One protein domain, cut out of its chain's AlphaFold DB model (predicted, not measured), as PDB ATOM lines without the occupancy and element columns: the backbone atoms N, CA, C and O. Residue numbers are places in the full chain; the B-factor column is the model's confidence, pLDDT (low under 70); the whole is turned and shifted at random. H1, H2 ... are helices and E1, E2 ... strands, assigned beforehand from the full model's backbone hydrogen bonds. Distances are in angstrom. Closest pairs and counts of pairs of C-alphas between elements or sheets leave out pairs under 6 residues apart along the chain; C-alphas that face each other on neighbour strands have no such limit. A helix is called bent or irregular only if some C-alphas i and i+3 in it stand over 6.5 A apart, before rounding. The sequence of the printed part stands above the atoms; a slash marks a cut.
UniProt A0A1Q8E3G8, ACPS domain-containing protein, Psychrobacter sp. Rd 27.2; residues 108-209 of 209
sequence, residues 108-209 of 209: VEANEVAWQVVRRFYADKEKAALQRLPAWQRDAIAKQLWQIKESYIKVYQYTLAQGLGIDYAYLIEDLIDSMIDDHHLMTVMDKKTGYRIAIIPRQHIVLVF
ATOM      1  N   VAL A 108     -45.163  29.106  28.029       93.56
ATOM      2  CA  VAL A 108     -43.744  29.363  28.272       93.56
ATOM      3  C   VAL A 108     -43.073  28.029  28.558       93.56
ATOM      4  O   VAL A 108     -43.485  27.323  29.475       93.56
ATOM      5  N   GLU A 109     -42.066  27.666  27.767       88.94
ATOM      6  CA  GLU A 109     -41.377  26.381  27.901       88.94
ATOM      7  C   GLU A 109     -39.877  26.551  27.669       88.94
ATOM      8  O   GLU A 109     -39.399  26.632  26.537       88.94
ATOM      9  N   ALA A 110     -39.116  26.589  28.761       81.19
ATOM     10  CA  ALA A 110     -37.664  26.690  28.701       81.19
ATOM     11  C   ALA A 110     -37.025  25.376  28.224       81.19
ATOM     12  O   ALA A 110     -35.989  25.395  27.561       81.19
ATOM     13  N   ASN A 111     -37.651  24.230  28.500       85.19
ATOM     14  CA  ASN A 111     -37.058  22.927  28.237       85.19
ATOM     15  C   ASN A 111     -37.236  22.489  26.782       85.19
ATOM     16  O   ASN A 111     -38.159  22.903  26.084       85.19
ATOM     17  N   GLU A 112     -36.352  21.616  26.315       87.50
ATOM     18  CA  GLU A 112     -36.533  20.947  25.030       87.50
ATOM     19  C   GLU A 112     -37.576  19.827  25.119       87.50
ATOM     20  O   GLU A 112     -37.737  19.157  26.150       87.50
ATOM     21  N   VAL A 113     -38.275  19.595  24.007       91.12
ATOM     22  CA  VAL A 113     -39.265  18.520  23.901       91.12
ATOM     23  C   VAL A 113     -38.561  17.244  23.462       91.12
ATOM     24  O   VAL A 113     -38.098  17.115  22.331       91.12
ATOM     25  N   ALA A 114     -38.507  16.256  24.356       91.94
ATOM     26  CA  ALA A 114     -37.900  14.970  24.038       91.94
ATOM     27  C   ALA A 114     -38.619  14.296  22.856       91.94
ATOM     28  O   ALA A 114     -39.846  14.176  22.841       91.94
ATOM     29  N   TRP A 115     -37.861  13.752  21.901       92.69
ATOM     30  CA  TRP A 115     -38.426  13.136  20.692       92.69
ATOM     31  C   TRP A 115     -39.414  11.989  20.977       92.69
ATOM     32  O   TRP A 115     -40.344  11.742  20.210       92.69
ATOM     33  N   GLN A 116     -39.264  11.292  22.108       94.25
ATOM     34  CA  GLN A 116     -40.226  10.274  22.547       94.25
ATOM     35  C   GLN A 116     -41.624  10.858  22.819       94.25
ATOM     36  O   GLN A 116     -42.622  10.204  22.518       94.25
ATOM     37  N   VAL A 117     -41.706  12.091  23.334       92.75
ATOM     38  CA  VAL A 117     -42.967  12.822  23.546       92.75
ATOM     39  C   VAL A 117     -43.608  13.142  22.198       92.75
ATOM     40  O   VAL A 117     -44.780  12.827  21.994       92.75
ATOM     41  N   VAL A 118     -42.821  13.657  21.247       95.12
ATOM     42  CA  VAL A 118     -43.273  13.928  19.872       95.12
ATOM     43  C   VAL A 118     -43.851  12.665  19.233       95.12
ATOM     44  O   VAL A 118     -44.981  12.665  18.751       95.12
ATOM     45  N   ARG A 119     -43.123  11.544  19.297       94.75
ATOM     46  CA  ARG A 119     -43.582  10.261  18.739       94.75
ATOM     47  C   ARG A 119     -44.901   9.783  19.337       94.75
ATOM     48  O   ARG A 119     -45.694   9.180  18.615       94.75
ATOM     49  N   ARG A 120     -45.104  10.009  20.637       94.56
ATOM     50  CA  ARG A 120     -46.285   9.550  21.369       94.56
ATOM     51  C   ARG A 120     -47.522  10.386  21.066       94.56
ATOM     52  O   ARG A 120     -48.600   9.812  20.963       94.56
ATOM     53  N   PHE A 121     -47.376  11.705  20.974       95.12
ATOM     54  CA  PHE A 121     -48.529  12.605  20.993       95.12
ATOM     55  C   PHE A 121     -48.815  13.315  19.671       95.12
ATOM     56  O   PHE A 121     -49.964  13.668  19.444       95.12
ATOM     57  N   TYR A 122     -47.823  13.521  18.801       97.19
ATOM     58  CA  TYR A 122     -48.036  14.321  17.590       97.19
ATOM     59  C   TYR A 122     -48.773  13.509  16.523       97.19
ATOM     60  O   TYR A 122     -48.650  12.278  16.449       97.19
ATOM     61  N   ALA A 123     -49.501  14.215  15.661       97.56
ATOM     62  CA  ALA A 123     -50.176  13.638  14.511       97.56
ATOM     63  C   ALA A 123     -49.162  13.096  13.490       97.56
ATOM     64  O   ALA A 123     -48.018  13.549  13.398       97.56
ATOM     65  N   ASP A 124     -49.572  12.111  12.690       97.44
ATOM     66  CA  ASP A 124     -48.670  11.427  11.752       97.44
ATOM     67  C   ASP A 124     -48.075  12.364  10.697       97.44
ATOM     68  O   ASP A 124     -46.895  12.243  10.364       97.44
ATOM     69  N   LYS A 125     -48.851  13.345  10.226       98.06
ATOM     70  CA  LYS A 125     -48.371  14.338   9.256       98.06
ATOM     71  C   LYS A 125     -47.316  15.267   9.849       98.06
ATOM     72  O   LYS A 125     -46.330  15.554   9.175       98.06
ATOM     73  N   GLU A 126     -47.476  15.672  11.108       98.19
ATOM     74  CA  GLU A 126     -46.486  16.482  11.825       98.19
ATOM     75  C   GLU A 126     -45.186  15.701  11.993       98.19
ATOM     76  O   GLU A 126     -44.118  16.197  11.649       98.19
ATOM     77  N   LYS A 127     -45.274  14.443  12.445       97.88
ATOM     78  CA  LYS A 127     -44.107  13.561  12.601       97.88
ATOM     79  C   LYS A 127     -43.371  13.384  11.272       97.88
ATOM     80  O   LYS A 127     -42.151  13.531  11.236       97.88
ATOM     81  N   ALA A 128     -44.100  13.131  10.186       97.62
ATOM     82  CA  ALA A 128     -43.520  12.983   8.856       97.62
ATOM     83  C   ALA A 128     -42.855  14.277   8.355       97.62
ATOM     84  O   ALA A 128     -41.799  14.211   7.732       97.62
ATOM     85  N   ALA A 129     -43.449  15.446   8.610       97.88
ATOM     86  CA  ALA A 129     -42.859  16.736   8.255       97.88
ATOM     87  C   ALA A 129     -41.582  17.015   9.065       97.88
ATOM     88  O   ALA A 129     -40.532  17.259   8.480       97.88
ATOM     89  N   LEU A 130     -41.644  16.866  10.391       97.50
ATOM     90  CA  LEU A 130     -40.513  17.057  11.303       97.50
ATOM     91  C   LEU A 130     -39.322  16.150  10.955       97.50
ATOM     92  O   LEU A 130     -38.177  16.586  10.992       97.50
ATOM     93  N   GLN A 131     -39.570  14.895  10.575       96.69
ATOM     94  CA  GLN A 131     -38.512  13.945  10.205       96.69
ATOM     95  C   GLN A 131     -37.730  14.323   8.940       96.69
ATOM     96  O   GLN A 131     -36.639  13.794   8.739       96.69
ATOM     97  N   ARG A 132     -38.264  15.210   8.093       96.31
ATOM     98  CA  ARG A 132     -37.564  15.700   6.895       96.31
ATOM     99  C   ARG A 132     -36.628  16.873   7.191       96.31
ATOM    100  O   ARG A 132     -35.834  17.228   6.326       96.31
ATOM    101  N   LEU A 133     -36.723  17.468   8.379       95.94
ATOM    102  CA  LEU A 133     -35.929  18.629   8.766       95.94
ATOM    103  C   LEU A 133     -34.563  18.211   9.340       95.94
ATOM    104  O   LEU A 133     -34.454  17.154   9.975       95.94
ATOM    105  N   PRO A 134     -33.520  19.048   9.186       95.44
ATOM    106  CA  PRO A 134     -32.279  18.915   9.944       95.44
ATOM    107  C   PRO A 134     -32.550  18.875  11.453       95.44
ATOM    108  O   PRO A 134     -33.473  19.529  11.929       95.44
ATOM    109  N   ALA A 135     -31.725  18.155  12.220       93.56
ATOM    110  CA  ALA A 135     -31.984  17.895  13.644       93.56
ATOM    111  C   ALA A 135     -32.244  19.167  14.474       93.56
ATOM    112  O   ALA A 135     -33.222  19.217  15.212       93.56
ATOM    113  N   TRP A 136     -31.426  20.210  14.299       91.50
ATOM    114  CA  TRP A 136     -31.582  21.476  15.025       91.50
ATOM    115  C   TRP A 136     -32.926  22.162  14.725       91.50
ATOM    116  O   TRP A 136     -33.604  22.633  15.634       91.50
ATOM    117  N   GLN A 137     -33.338  22.174  13.454       93.56
ATOM    118  CA  GLN A 137     -34.586  22.792  13.014       93.56
ATOM    119  C   GLN A 137     -35.783  21.941  13.433       93.56
ATOM    120  O   GLN A 137     -36.782  22.466  13.910       93.56
ATOM    121  N   ARG A 138     -35.669  20.615  13.320       95.31
ATOM    122  CA  ARG A 138     -36.673  19.664  13.799       95.31
ATOM    123  C   ARG A 138     -36.984  19.888  15.272       95.31
ATOM    124  O   ARG A 138     -38.155  19.941  15.626       95.31
ATOM    125  N   ASP A 139     -35.959  19.981  16.111       93.12
ATOM    126  CA  ASP A 139     -36.136  20.074  17.560       93.12
ATOM    127  C   ASP A 139     -36.735  21.443  17.941       93.12
ATOM    128  O   ASP A 139     -37.711  21.497  18.693       93.12
ATOM    129  N   ALA A 140     -36.278  22.528  17.302       92.19
ATOM    130  CA  ALA A 140     -36.848  23.865  17.474       92.19
ATOM    131  C   ALA A 140     -38.327  23.951  17.043       92.19
ATOM    132  O   ALA A 140     -39.171  24.422  17.809       92.19
ATOM    133  N   ILE A 141     -38.670  23.450  15.851       94.94
ATOM    134  CA  ILE A 141     -40.053  23.444  15.349       94.94
ATOM    135  C   ILE A 141     -40.927  22.501  16.182       94.94
ATOM    136  O   ILE A 141     -42.079  22.821  16.471       94.94
ATOM    137  N   ALA A 142     -40.401  21.354  16.622       96.12
ATOM    138  CA  ALA A 142     -41.130  20.452  17.506       96.12
ATOM    139  C   ALA A 142     -41.492  21.145  18.824       96.12
ATOM    140  O   ALA A 142     -42.642  21.048  19.252       96.12
ATOM    141  N   LYS A 143     -40.556  21.883  19.430       94.88
ATOM    142  CA  LYS A 143     -40.812  22.690  20.628       94.88
ATOM    143  C   LYS A 143     -41.835  23.795  20.372       94.88
ATOM    144  O   LYS A 143     -42.789  23.911  21.132       94.88
ATOM    145  N   GLN A 144     -41.726  24.543  19.279       95.25
ATOM    146  CA  GLN A 144     -42.730  25.560  18.942       95.25
ATOM    147  C   GLN A 144     -44.127  24.950  18.755       95.25
ATOM    148  O   GLN A 144     -45.098  25.454  19.317       95.25
ATOM    149  N   LEU A 145     -44.239  23.823  18.044       96.75
ATOM    150  CA  LEU A 145     -45.506  23.101  17.894       96.75
ATOM    151  C   LEU A 145     -46.078  22.640  19.235       96.75
ATOM    152  O   LEU A 145     -47.292  22.691  19.413       96.75
ATOM    153  N   TRP A 146     -45.236  22.213  20.180       96.62
ATOM    154  CA  TRP A 146     -45.674  21.857  21.533       96.62
ATOM    155  C   TRP A 146     -46.363  23.042  22.207       96.62
ATOM    156  O   TRP A 146     -47.509  22.933  22.638       96.62
ATOM    157  N   GLN A 147     -45.699  24.197  22.215       96.56
ATOM    158  CA  GLN A 147     -46.206  25.410  22.852       96.56
ATOM    159  C   GLN A 147     -47.470  25.950  22.161       96.56
ATOM    160  O   GLN A 147     -48.395  26.431  22.821       96.56
ATOM    161  N   ILE A 148     -47.551  25.829  20.830       97.50
ATOM    162  CA  ILE A 148     -48.757  26.146  20.049       97.50
ATOM    163  C   ILE A 148     -49.906  25.209  20.440       97.50
ATOM    164  O   ILE A 148     -51.017  25.676  20.697       97.50
ATOM    165  N   LYS A 149     -49.658  23.896  20.536       97.31
ATOM    166  CA  LYS A 149     -50.667  22.905  20.940       97.31
ATOM    167  C   LYS A 149     -51.164  23.153  22.364       97.31
ATOM    168  O   LYS A 149     -52.373  23.168  22.571       97.31
ATOM    169  N   GLU A 150     -50.271  23.404  23.321       96.88
ATOM    170  CA  GLU A 150     -50.611  23.796  24.700       96.88
ATOM    171  C   GLU A 150     -51.441  25.086  24.736       96.88
ATOM    172  O   GLU A 150     -52.459  25.179  25.426       96.88
ATOM    173  N   SER A 151     -51.070  26.078  23.927       97.56
ATOM    174  CA  SER A 151     -51.837  27.319  23.802       97.56
ATOM    175  C   SER A 151     -53.239  27.068  23.236       97.56
ATOM    176  O   SER A 151     -54.216  27.595  23.768       97.56
ATOM    177  N   TYR A 152     -53.391  26.208  22.225       97.75
ATOM    178  CA  TYR A 152     -54.708  25.840  21.700       97.75
ATOM    179  C   TYR A 152     -55.534  24.978  22.655       97.75
ATOM    180  O   TYR A 152     -56.752  25.144  22.713       97.75
ATOM    181  N   ILE A 153     -54.901  24.105  23.441       97.25
ATOM    182  CA  ILE A 153     -55.551  23.394  24.550       97.25
ATOM    183  C   ILE A 153     -56.190  24.403  25.504       97.25
ATOM    184  O   ILE A 153     -57.357  24.253  25.866       97.25
ATOM    185  N   LYS A 154     -55.459  25.467  25.851       96.00
ATOM    186  CA  LYS A 154     -55.945  26.539  26.726       96.00
ATOM    187  C   LYS A 154     -57.080  27.350  26.084       96.00
ATOM    188  O   LYS A 154     -58.039  27.698  26.767       96.00
ATOM    189  N   VAL A 155     -57.019  27.616  24.779       96.62
ATOM    190  CA  VAL A 155     -58.076  28.337  24.041       96.62
ATOM    191  C   VAL A 155     -59.371  27.525  23.953       96.62
ATOM    192  O   VAL A 155     -60.449  28.041  24.250       96.62
ATOM    193  N   TYR A 156     -59.273  26.262  23.539       95.62
ATOM    194  CA  TYR A 156     -60.428  25.415  23.227       95.62
ATOM    195  C   TYR A 156     -60.861  24.498  24.370       95.62
ATOM    196  O   TYR A 156     -61.847  23.779  24.229       95.62
ATOM    197  N   GLN A 157     -60.155  24.539  25.503       93.06
ATOM    198  CA  GLN A 157     -60.418  23.720  26.689       93.06
ATOM    199  C   GLN A 157     -60.333  22.215  26.410       93.06
ATOM    200  O   GLN A 157     -61.085  21.410  26.963       93.06
ATOM    201  N   TYR A 158     -59.418  21.820  25.528       93.88
ATOM    202  CA  TYR A 158     -59.181  20.406  25.277       93.88
ATOM    203  C   TYR A 158     -58.520  19.744  26.482       93.88
ATOM    204  O   TYR A 158     -57.831  20.375  27.279       93.88
ATOM    205  N   THR A 159     -58.682  18.430  26.599       91.69
ATOM    206  CA  THR A 159     -57.745  17.668  27.426       91.69
ATOM    207  C   THR A 159     -56.380  17.633  26.743       91.69
ATOM    208  O   THR A 159     -56.288  17.716  25.515       91.69
ATOM    209  N   LEU A 160     -55.319  17.440  27.528       88.31
ATOM    210  CA  LEU A 160     -53.955  17.334  27.008       88.31
ATOM    211  C   LEU A 160     -53.850  16.293  25.878       88.31
ATOM    212  O   LEU A 160     -53.341  16.579  24.800       88.31
ATOM    213  N   ALA A 161     -54.405  15.098  26.097       87.94
ATOM    214  CA  ALA A 161     -54.364  14.016  25.118       87.94
ATOM    215  C   ALA A 161     -55.109  14.360  23.818       87.94
ATOM    216  O   ALA A 161     -54.627  14.031  22.737       87.94
ATOM    217  N   GLN A 162     -56.258  15.038  23.913       91.50
ATOM    218  CA  GLN A 162     -57.006  15.481  22.736       91.50
ATOM    219  C   GLN A 162     -56.231  16.542  21.960       91.50
ATOM    220  O   GLN A 162     -56.037  16.395  20.758       91.50
ATOM    221  N   GLY A 163     -55.778  17.600  22.635       93.38
ATOM    222  CA  GLY A 163     -55.180  18.749  21.965       93.38
ATOM    223  C   GLY A 163     -53.804  18.464  21.369       93.38
ATOM    224  O   GLY A 163     -53.532  18.903  20.251       93.38
ATOM    225  N   LEU A 164     -52.965  17.671  22.047       94.25
ATOM    226  CA  LEU A 164     -51.653  17.309  21.505       94.25
ATOM    227  C   LEU A 164     -51.759  16.457  20.229       94.25
ATOM    228  O   LEU A 164     -50.880  16.550  19.373       94.25
ATOM    229  N   GLY A 165     -52.839  15.683  20.076       94.75
ATOM    230  CA  GLY A 165     -53.102  14.854  18.897       94.75
ATOM    231  C   GLY A 165     -53.686  15.598  17.692       94.75
ATOM    232  O   GLY A 165     -53.795  15.008  16.617       94.75
ATOM    233  N   ILE A 166     -54.068  16.874  17.834       96.50
ATOM    234  CA  ILE A 166     -54.591  17.672  16.716       96.50
ATOM    235  C   ILE A 166     -53.464  17.960  15.723       96.50
ATOM    236  O   ILE A 166     -52.391  18.408  16.108       96.50
ATOM    237  N   ASP A 167     -53.734  17.729  14.442       97.50
ATOM    238  CA  ASP A 167     -52.788  17.940  13.349       97.50
ATOM    239  C   ASP A 167     -52.629  19.430  12.999       97.50
ATOM    240  O   ASP A 167     -53.546  20.049  12.444       97.50
ATOM    241  N   TYR A 168     -51.445  19.975  13.291       97.56
ATOM    242  CA  TYR A 168     -50.981  21.316  12.931       97.56
ATOM    243  C   TYR A 168     -49.855  21.297  11.888       97.56
ATOM    244  O   TYR A 168     -49.127  22.278  11.755       97.56
ATOM    245  N   ALA A 169     -49.711  20.223  11.099       97.50
ATOM    246  CA  ALA A 169     -48.649  20.139  10.091       97.50
ATOM    247  C   ALA A 169     -48.676  21.303   9.080       97.50
ATOM    248  O   ALA A 169     -47.637  21.685   8.555       97.50
ATOM    249  N   TYR A 170     -49.852  21.895   8.853       96.62
ATOM    250  CA  TYR A 170     -50.040  23.052   7.976       96.62
ATOM    251  C   TYR A 170     -49.377  24.345   8.481       96.62
ATOM    252  O   TYR A 170     -49.250  25.275   7.699       96.62
ATOM    253  N   LEU A 171     -48.970  24.417   9.753       97.25
ATOM    254  CA  LEU A 171     -48.233  25.561  10.300       97.25
ATOM    255  C   LEU A 171     -46.715  25.418  10.125       97.25
ATOM    256  O   LEU A 171     -45.994  26.388  10.306       97.25
ATOM    257  N   ILE A 172     -46.206  24.221   9.812       96.19
ATOM    258  CA  ILE A 172     -44.761  23.939   9.858       96.19
ATOM    259  C   ILE A 172     -43.974  24.787   8.857       96.19
ATOM    260  O   ILE A 172     -42.895  25.256   9.204       96.19
ATOM    261  N   GLU A 173     -44.499  25.000   7.651       93.94
ATOM    262  CA  GLU A 173     -43.838  25.839   6.639       93.94
ATOM    263  C   GLU A 173     -43.728  27.293   7.114       93.94
ATOM    264  O   GLU A 173     -42.625  27.831   7.156       93.94
ATOM    265  N   ASP A 174     -44.826  27.878   7.608       93.25
ATOM    266  CA  ASP A 174     -44.820  29.241   8.159       93.25
ATOM    267  C   ASP A 174     -43.845  29.376   9.351       93.25
ATOM    268  O   ASP A 174     -43.181  30.400   9.514       93.25
ATOM    269  N   LEU A 175     -43.740  28.340  10.194       93.12
ATOM    270  CA  LEU A 175     -42.801  28.320  11.319       93.12
ATOM    271  C   LEU A 175     -41.345  28.252  10.845       93.12
ATOM    272  O   LEU A 175     -40.501  28.963  11.387       93.12
ATOM    273  N   ILE A 176     -41.052  27.443   9.826       92.50
ATOM    274  CA  ILE A 176     -39.718  27.351   9.220       92.50
ATOM    275  C   ILE A 176     -39.299  28.701   8.647       92.50
ATOM    276  O   ILE A 176     -38.205  29.167   8.964       92.50
ATOM    277  N   ASP A 177     -40.171  29.331   7.863       88.44
ATOM    278  CA  ASP A 177     -39.892  30.628   7.251       88.44
ATOM    279  C   ASP A 177     -39.648  31.690   8.327       88.44
ATOM    280  O   ASP A 177     -38.699  32.467   8.235       88.44
ATOM    281  N   SER A 178     -40.425  31.655   9.414       81.50
ATOM    282  CA  SER A 178     -40.253  32.598  10.518       81.50
ATOM    283  C   SER A 178     -38.915  32.469  11.255       81.50
ATOM    284  O   SER A 178     -38.463  33.446  11.843       81.50
ATOM    285  N   MET A 179     -38.258  31.303  11.215       80.31
ATOM    286  CA  MET A 179     -36.950  31.098  11.855       80.31
ATOM    287  C   MET A 179     -35.780  31.705  11.075       80.31
ATOM    288  O   MET A 179     -34.693  31.838  11.637       80.31
ATOM    289  N   ILE A 180     -35.964  32.013   9.789       73.50
ATOM    290  CA  ILE A 180     -34.897  32.545   8.929       73.50
ATOM    291  C   ILE A 180     -34.609  34.014   9.275       73.50
ATOM    292  O   ILE A 180     -33.475  34.473   9.128       73.50
ATOM    293  N   ASP A 181     -35.603  34.719   9.814       65.69
ATOM    294  CA  ASP A 181     -35.492  36.113  10.215       65.69
ATOM    295  C   ASP A 181     -35.094  36.230  11.701       65.69
ATOM    296  O   ASP A 181     -35.788  35.731  12.588       65.69
ATOM    297  N   ASP A 182     -33.989  36.928  12.003       64.69
ATOM    298  CA  ASP A 182     -33.513  37.211  13.377       64.69
ATOM    299  C   ASP A 182     -34.385  38.278  14.072       64.69
ATOM    300  O   ASP A 182     -33.938  39.344  14.507       64.69
ATOM    301  N   HIS A 183     -35.691  38.031  14.122       68.25
ATOM    302  CA  HIS A 183     -36.656  38.894  14.775       68.25
ATOM    303  C   HIS A 183     -36.868  38.483  16.233       68.25
ATOM    304  O   HIS A 183     -37.036  37.316  16.581       68.25
ATOM    305  N   HIS A 184     -36.935  39.484  17.118       80.75
ATOM    306  CA  HIS A 184     -37.281  39.284  18.530       80.75
ATOM    307  C   HIS A 184     -38.721  38.782  18.738       80.75
ATOM    308  O   HIS A 184     -39.037  38.275  19.813       80.75
ATOM    309  N   LEU A 185     -39.579  38.944  17.729       88.31
ATOM    310  CA  LEU A 185     -40.980  38.544  17.714       88.31
ATOM    311  C   LEU A 185     -41.340  38.087  16.299       88.31
ATOM    312  O   LEU A 185     -41.226  38.862  15.352       88.31
ATOM    313  N   MET A 186     -41.835  36.862  16.179       90.88
ATOM    314  CA  MET A 186     -42.379  36.309  14.940       90.88
ATOM    315  C   MET A 186     -43.899  36.237  15.060       90.88
ATOM    316  O   MET A 186     -44.427  36.007  16.149       90.88
ATOM    317  N   THR A 187     -44.623  36.455  13.961       92.19
ATOM    318  CA  THR A 187     -46.086  36.316  13.942       92.19
ATOM    319  C   THR A 187     -46.530  35.466  12.763       92.19
ATOM    320  O   THR A 187     -46.275  35.820  11.617       92.19
ATOM    321  N   VAL A 188     -47.256  34.389  13.053       93.62
ATOM    322  CA  VAL A 188     -47.870  33.490  12.069       93.62
ATOM    323  C   VAL A 188     -49.387  33.647  12.130       93.62
ATOM    324  O   VAL A 188     -49.971  33.783  13.206       93.62
ATOM    325  N   MET A 189     -50.050  33.656  10.974       94.31
ATOM    326  CA  MET A 189     -51.511  33.654  10.901       94.31
ATOM    327  C   MET A 189     -52.006  32.223  10.706       94.31
ATOM    328  O   MET A 189     -51.864  31.665   9.620       94.31
ATOM    329  N   ASP A 190     -52.676  31.663  11.708       95.81
ATOM    330  CA  ASP A 190     -53.402  30.412  11.537       95.81
ATOM    331  C   ASP A 190     -54.722  30.686  10.808       95.81
ATOM    332  O   ASP A 190     -55.761  31.004  11.395       95.81
ATOM    333  N   LYS A 191     -54.680  30.537   9.484       92.94
ATOM    334  CA  LYS A 191     -55.836  30.731   8.599       92.94
ATOM    335  C   LYS A 191     -56.981  29.757   8.888       92.94
ATOM    336  O   LYS A 191     -58.121  30.066   8.553       92.94
ATOM    337  N   LYS A 192     -56.702  28.589   9.476       94.56
ATOM    338  CA  LYS A 192     -57.713  27.558   9.743       94.56
ATOM    339  C   LYS A 192     -58.560  27.918  10.956       94.56
ATOM    340  O   LYS A 192     -59.765  27.679  10.948       94.56
ATOM    341  N   THR A 193     -57.941  28.481  11.987       94.19
ATOM    342  CA  THR A 193     -58.629  28.849  13.234       94.19
ATOM    343  C   THR A 193     -58.966  30.339  13.321       94.19
ATOM    344  O   THR A 193     -59.771  30.747  14.160       94.19
ATOM    345  N   GLY A 194     -58.358  31.169  12.470       94.88
ATOM    346  CA  GLY A 194     -58.443  32.626  12.550       94.88
ATOM    347  C   GLY A 194     -57.672  33.203  13.740       94.88
ATOM    348  O   GLY A 194     -57.941  34.338  14.146       94.88
ATOM    349  N   TYR A 195     -56.769  32.431  14.351       97.06
ATOM    350  CA  TYR A 195     -55.862  32.906  15.395       97.06
ATOM    351  C   TYR A 195     -54.555  33.437  14.832       97.06
ATOM    352  O   TYR A 195     -54.075  33.006  13.785       97.06
ATOM    353  N   ARG A 196     -53.981  34.411  15.535       96.38
ATOM    354  CA  ARG A 196     -52.597  34.821  15.324       96.38
ATOM    355  C   ARG A 196     -51.735  34.129  16.361       96.38
ATOM    356  O   ARG A 196     -52.120  34.009  17.522       96.38
ATOM    357  N   ILE A 197     -50.565  33.697  15.926       97.00
ATOM    358  CA  ILE A 197     -49.568  33.043  16.755       97.00
ATOM    359  C   ILE A 197     -48.385  33.992  16.845       97.00
ATOM    360  O   ILE A 197     -47.754  34.273  15.833       97.00
ATOM    361  N   ALA A 198     -48.101  34.509  18.035       95.62
ATOM    362  CA  ALA A 198     -46.886  35.263  18.311       95.62
ATOM    363  C   ALA A 198     -45.862  34.345  18.977       95.62
ATOM    364  O   ALA A 198     -46.189  33.646  19.933       95.62
ATOM    365  N   ILE A 199     -44.626  34.369  18.494       93.88
ATOM    366  CA  ILE A 199     -43.520  33.576  19.030       93.88
ATOM    367  C   ILE A 199     -42.428  34.551  19.451       93.88
ATOM    368  O   ILE A 199     -42.004  35.393  18.660       93.88
ATOM    369  N   ILE A 200     -41.981  34.441  20.701       92.00
ATOM    370  CA  ILE A 200     -40.918  35.259  21.292       92.00
ATOM    371  C   ILE A 200     -39.783  34.304  21.691       92.00
ATOM    372  O   ILE A 200     -39.714  33.880  22.851       92.00
ATOM    373  N   PRO A 201     -38.891  33.927  20.752       85.81
ATOM    374  CA  PRO A 201     -37.948  32.828  20.960       85.81
ATOM    375  C   PRO A 201     -37.022  33.038  22.160       85.81
ATOM    376  O   PRO A 201     -36.816  32.119  22.945       85.81
ATOM    377  N   ARG A 202     -36.526  34.269  22.355       84.94
ATOM    378  CA  ARG A 202     -35.606  34.619  23.457       84.94
ATOM    379  C   ARG A 202     -36.233  34.518  24.845       84.94
ATOM    380  O   ARG A 202     -35.510  34.458  25.828       84.94
ATOM    381  N   GLN A 203     -37.558  34.567  24.921       87.25
ATOM    382  CA  GLN A 203     -38.302  34.425  26.171       87.25
ATOM    383  C   GLN A 203     -38.955  33.047  26.275       87.25
ATOM    384  O   GLN A 203     -39.617  32.773  27.264       87.25
ATOM    385  N   HIS A 204     -38.794  32.197  25.255       90.19
ATOM    386  CA  HIS A 204     -39.470  30.911  25.143       90.19
ATOM    387  C   HIS A 204     -40.994  31.015  25.274       90.19
ATOM    388  O   HIS A 204     -41.620  30.112  25.823       90.19
ATOM    389  N   ILE A 205     -41.598  32.103  24.785       93.50
ATOM    390  CA  ILE A 205     -43.044  32.337  24.876       93.50
ATOM    391  C   ILE A 205     -43.697  32.131  23.513       93.50
ATOM    392  O   ILE A 205     -43.242  32.677  22.506       93.50
ATOM    393  N   VAL A 206     -44.818  31.415  23.506       96.50
ATOM    394  CA  VAL A 206     -45.776  31.385  22.401       96.50
ATOM    395  C   VAL A 206     -47.118  31.909  22.891       96.50
ATOM    396  O   VAL A 206     -47.565  31.573  23.986       96.50
ATOM    397  N   LEU A 207     -47.769  32.734  22.075       96.88
ATOM    398  CA  LEU A 207     -49.112  33.245  22.322       96.88
ATOM    399  C   LEU A 207     -50.013  32.931  21.133       96.88
ATOM    400  O   LEU A 207     -49.619  33.130  19.990       96.88
ATOM    401  N   VAL A 208     -51.242  32.514  21.409       97.75
ATOM    402  CA  VAL A 208     -52.318  32.305  20.437       97.75
ATOM    403  C   VAL A 208     -53.451  33.261  20.799       97.75
ATOM    404  O   VAL A 208     -54.032  33.124  21.876       97.75
ATOM    405  N   PHE A 209     -53.757  34.242  19.945       95.25
ATOM    406  CA  PHE A 209     -54.697  35.333  20.256       95.25
ATOM    407  C   PHE A 209     -55.542  35.785  19.067       95.25
ATOM    408  O   PHE A 209     -55.179  35.542  17.893       95.25
TER     409      PHE A 209
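Overview. This is residues 108 to 209 of the 209 residues of the protein "ACPS domain-containing protein" of Psychrobacter sp. Rd 27.2 (UniProt A0A1Q8E3G8). One long helix, H3, runs through the middle of a rounded body, with a small three-stranded sheet on one side of it and the short helices H1, H2 and H4 on the other. H5 crosses H3, and these two cover one face of the sheet while its other face is bare. Along the 102 printed residues you meet five named helices and then three named strands; the sheet's order is E1, E2, E3, antiparallel throughout, and the class is mixed, helices and strands. The whole is compact, with a radius of gyration of the C-alphas of 12.5 A and spans of 33 by 30 by 25 A.

Arrangement. Pass residues 108 to 114 to reach H1, residues 115 to 121, then H2, residues 124 to 130; they are close but not clearly touching, the closest C-alphas, of Arg 119 and Lys 127, being 7.0 A apart. Next comes the hub H3, residues 135 to 156, which forms a helical hairpin with H2; they only just touch, with 3 pairs of C-alphas within 8 A, the closest those of Leu 130 and Arg 138, 5.3 A. H4, residues 160 to 164, touches H3, closest at C-alphas 163 and 153, 5.3 A. H5, residues 169 to 180, touches H3 at a steep tilt of 57 degrees, closest at C-alphas 175 and 141, 6.9 A. H5 also touches H2, with residues 169 to 172 alone, closest at C-alphas 169 and 126, 4.6 A. E1, residues 186 to 190, E2, residues 195 to 200, and E3, residues 205 to 208, form a meander, each strand the antiparallel neighbour of the one before. Look for N 188 and O 197 at 2.8 A, and N 207 and O 198 at 2.8 A, within hydrogen-bond range. H3 and H5 on the same face make two layers with the sheet, helices on one face, at heights over the sheet of 9.4 and 9.1 A. H3 runs slantwise to the strands, at 43 degrees to E3 on the local plane; H5 runs along them, at 18 degrees to E1 on the local plane. Each O i to N i+4 pair is within hydrogen-bond range in H1, H2, H3 and H4, against 5 of 8 in H5.

Along the chain. Find C-alpha 115 at (-38.426, 13.136, 20.692), where H1 begins. H3 runs 30.9 A from C-alpha 135 at (-31.984, 17.895, 13.644). H5 measures 18.6 A and is only just irregular, C-alphas 170 and 173 being 6.9 A apart. E2 measures 16.2 A, and E3 ends at C-alpha 208, (-52.318, 32.305, 20.437).

Size, cuts and confidence. The two C-alphas farthest apart, of Thr 159 and Asp 182, are 34.2 A apart. The printed part has no cut, and its links between named elements are tight. Confidence is low, under 70, at residues 181 to 183.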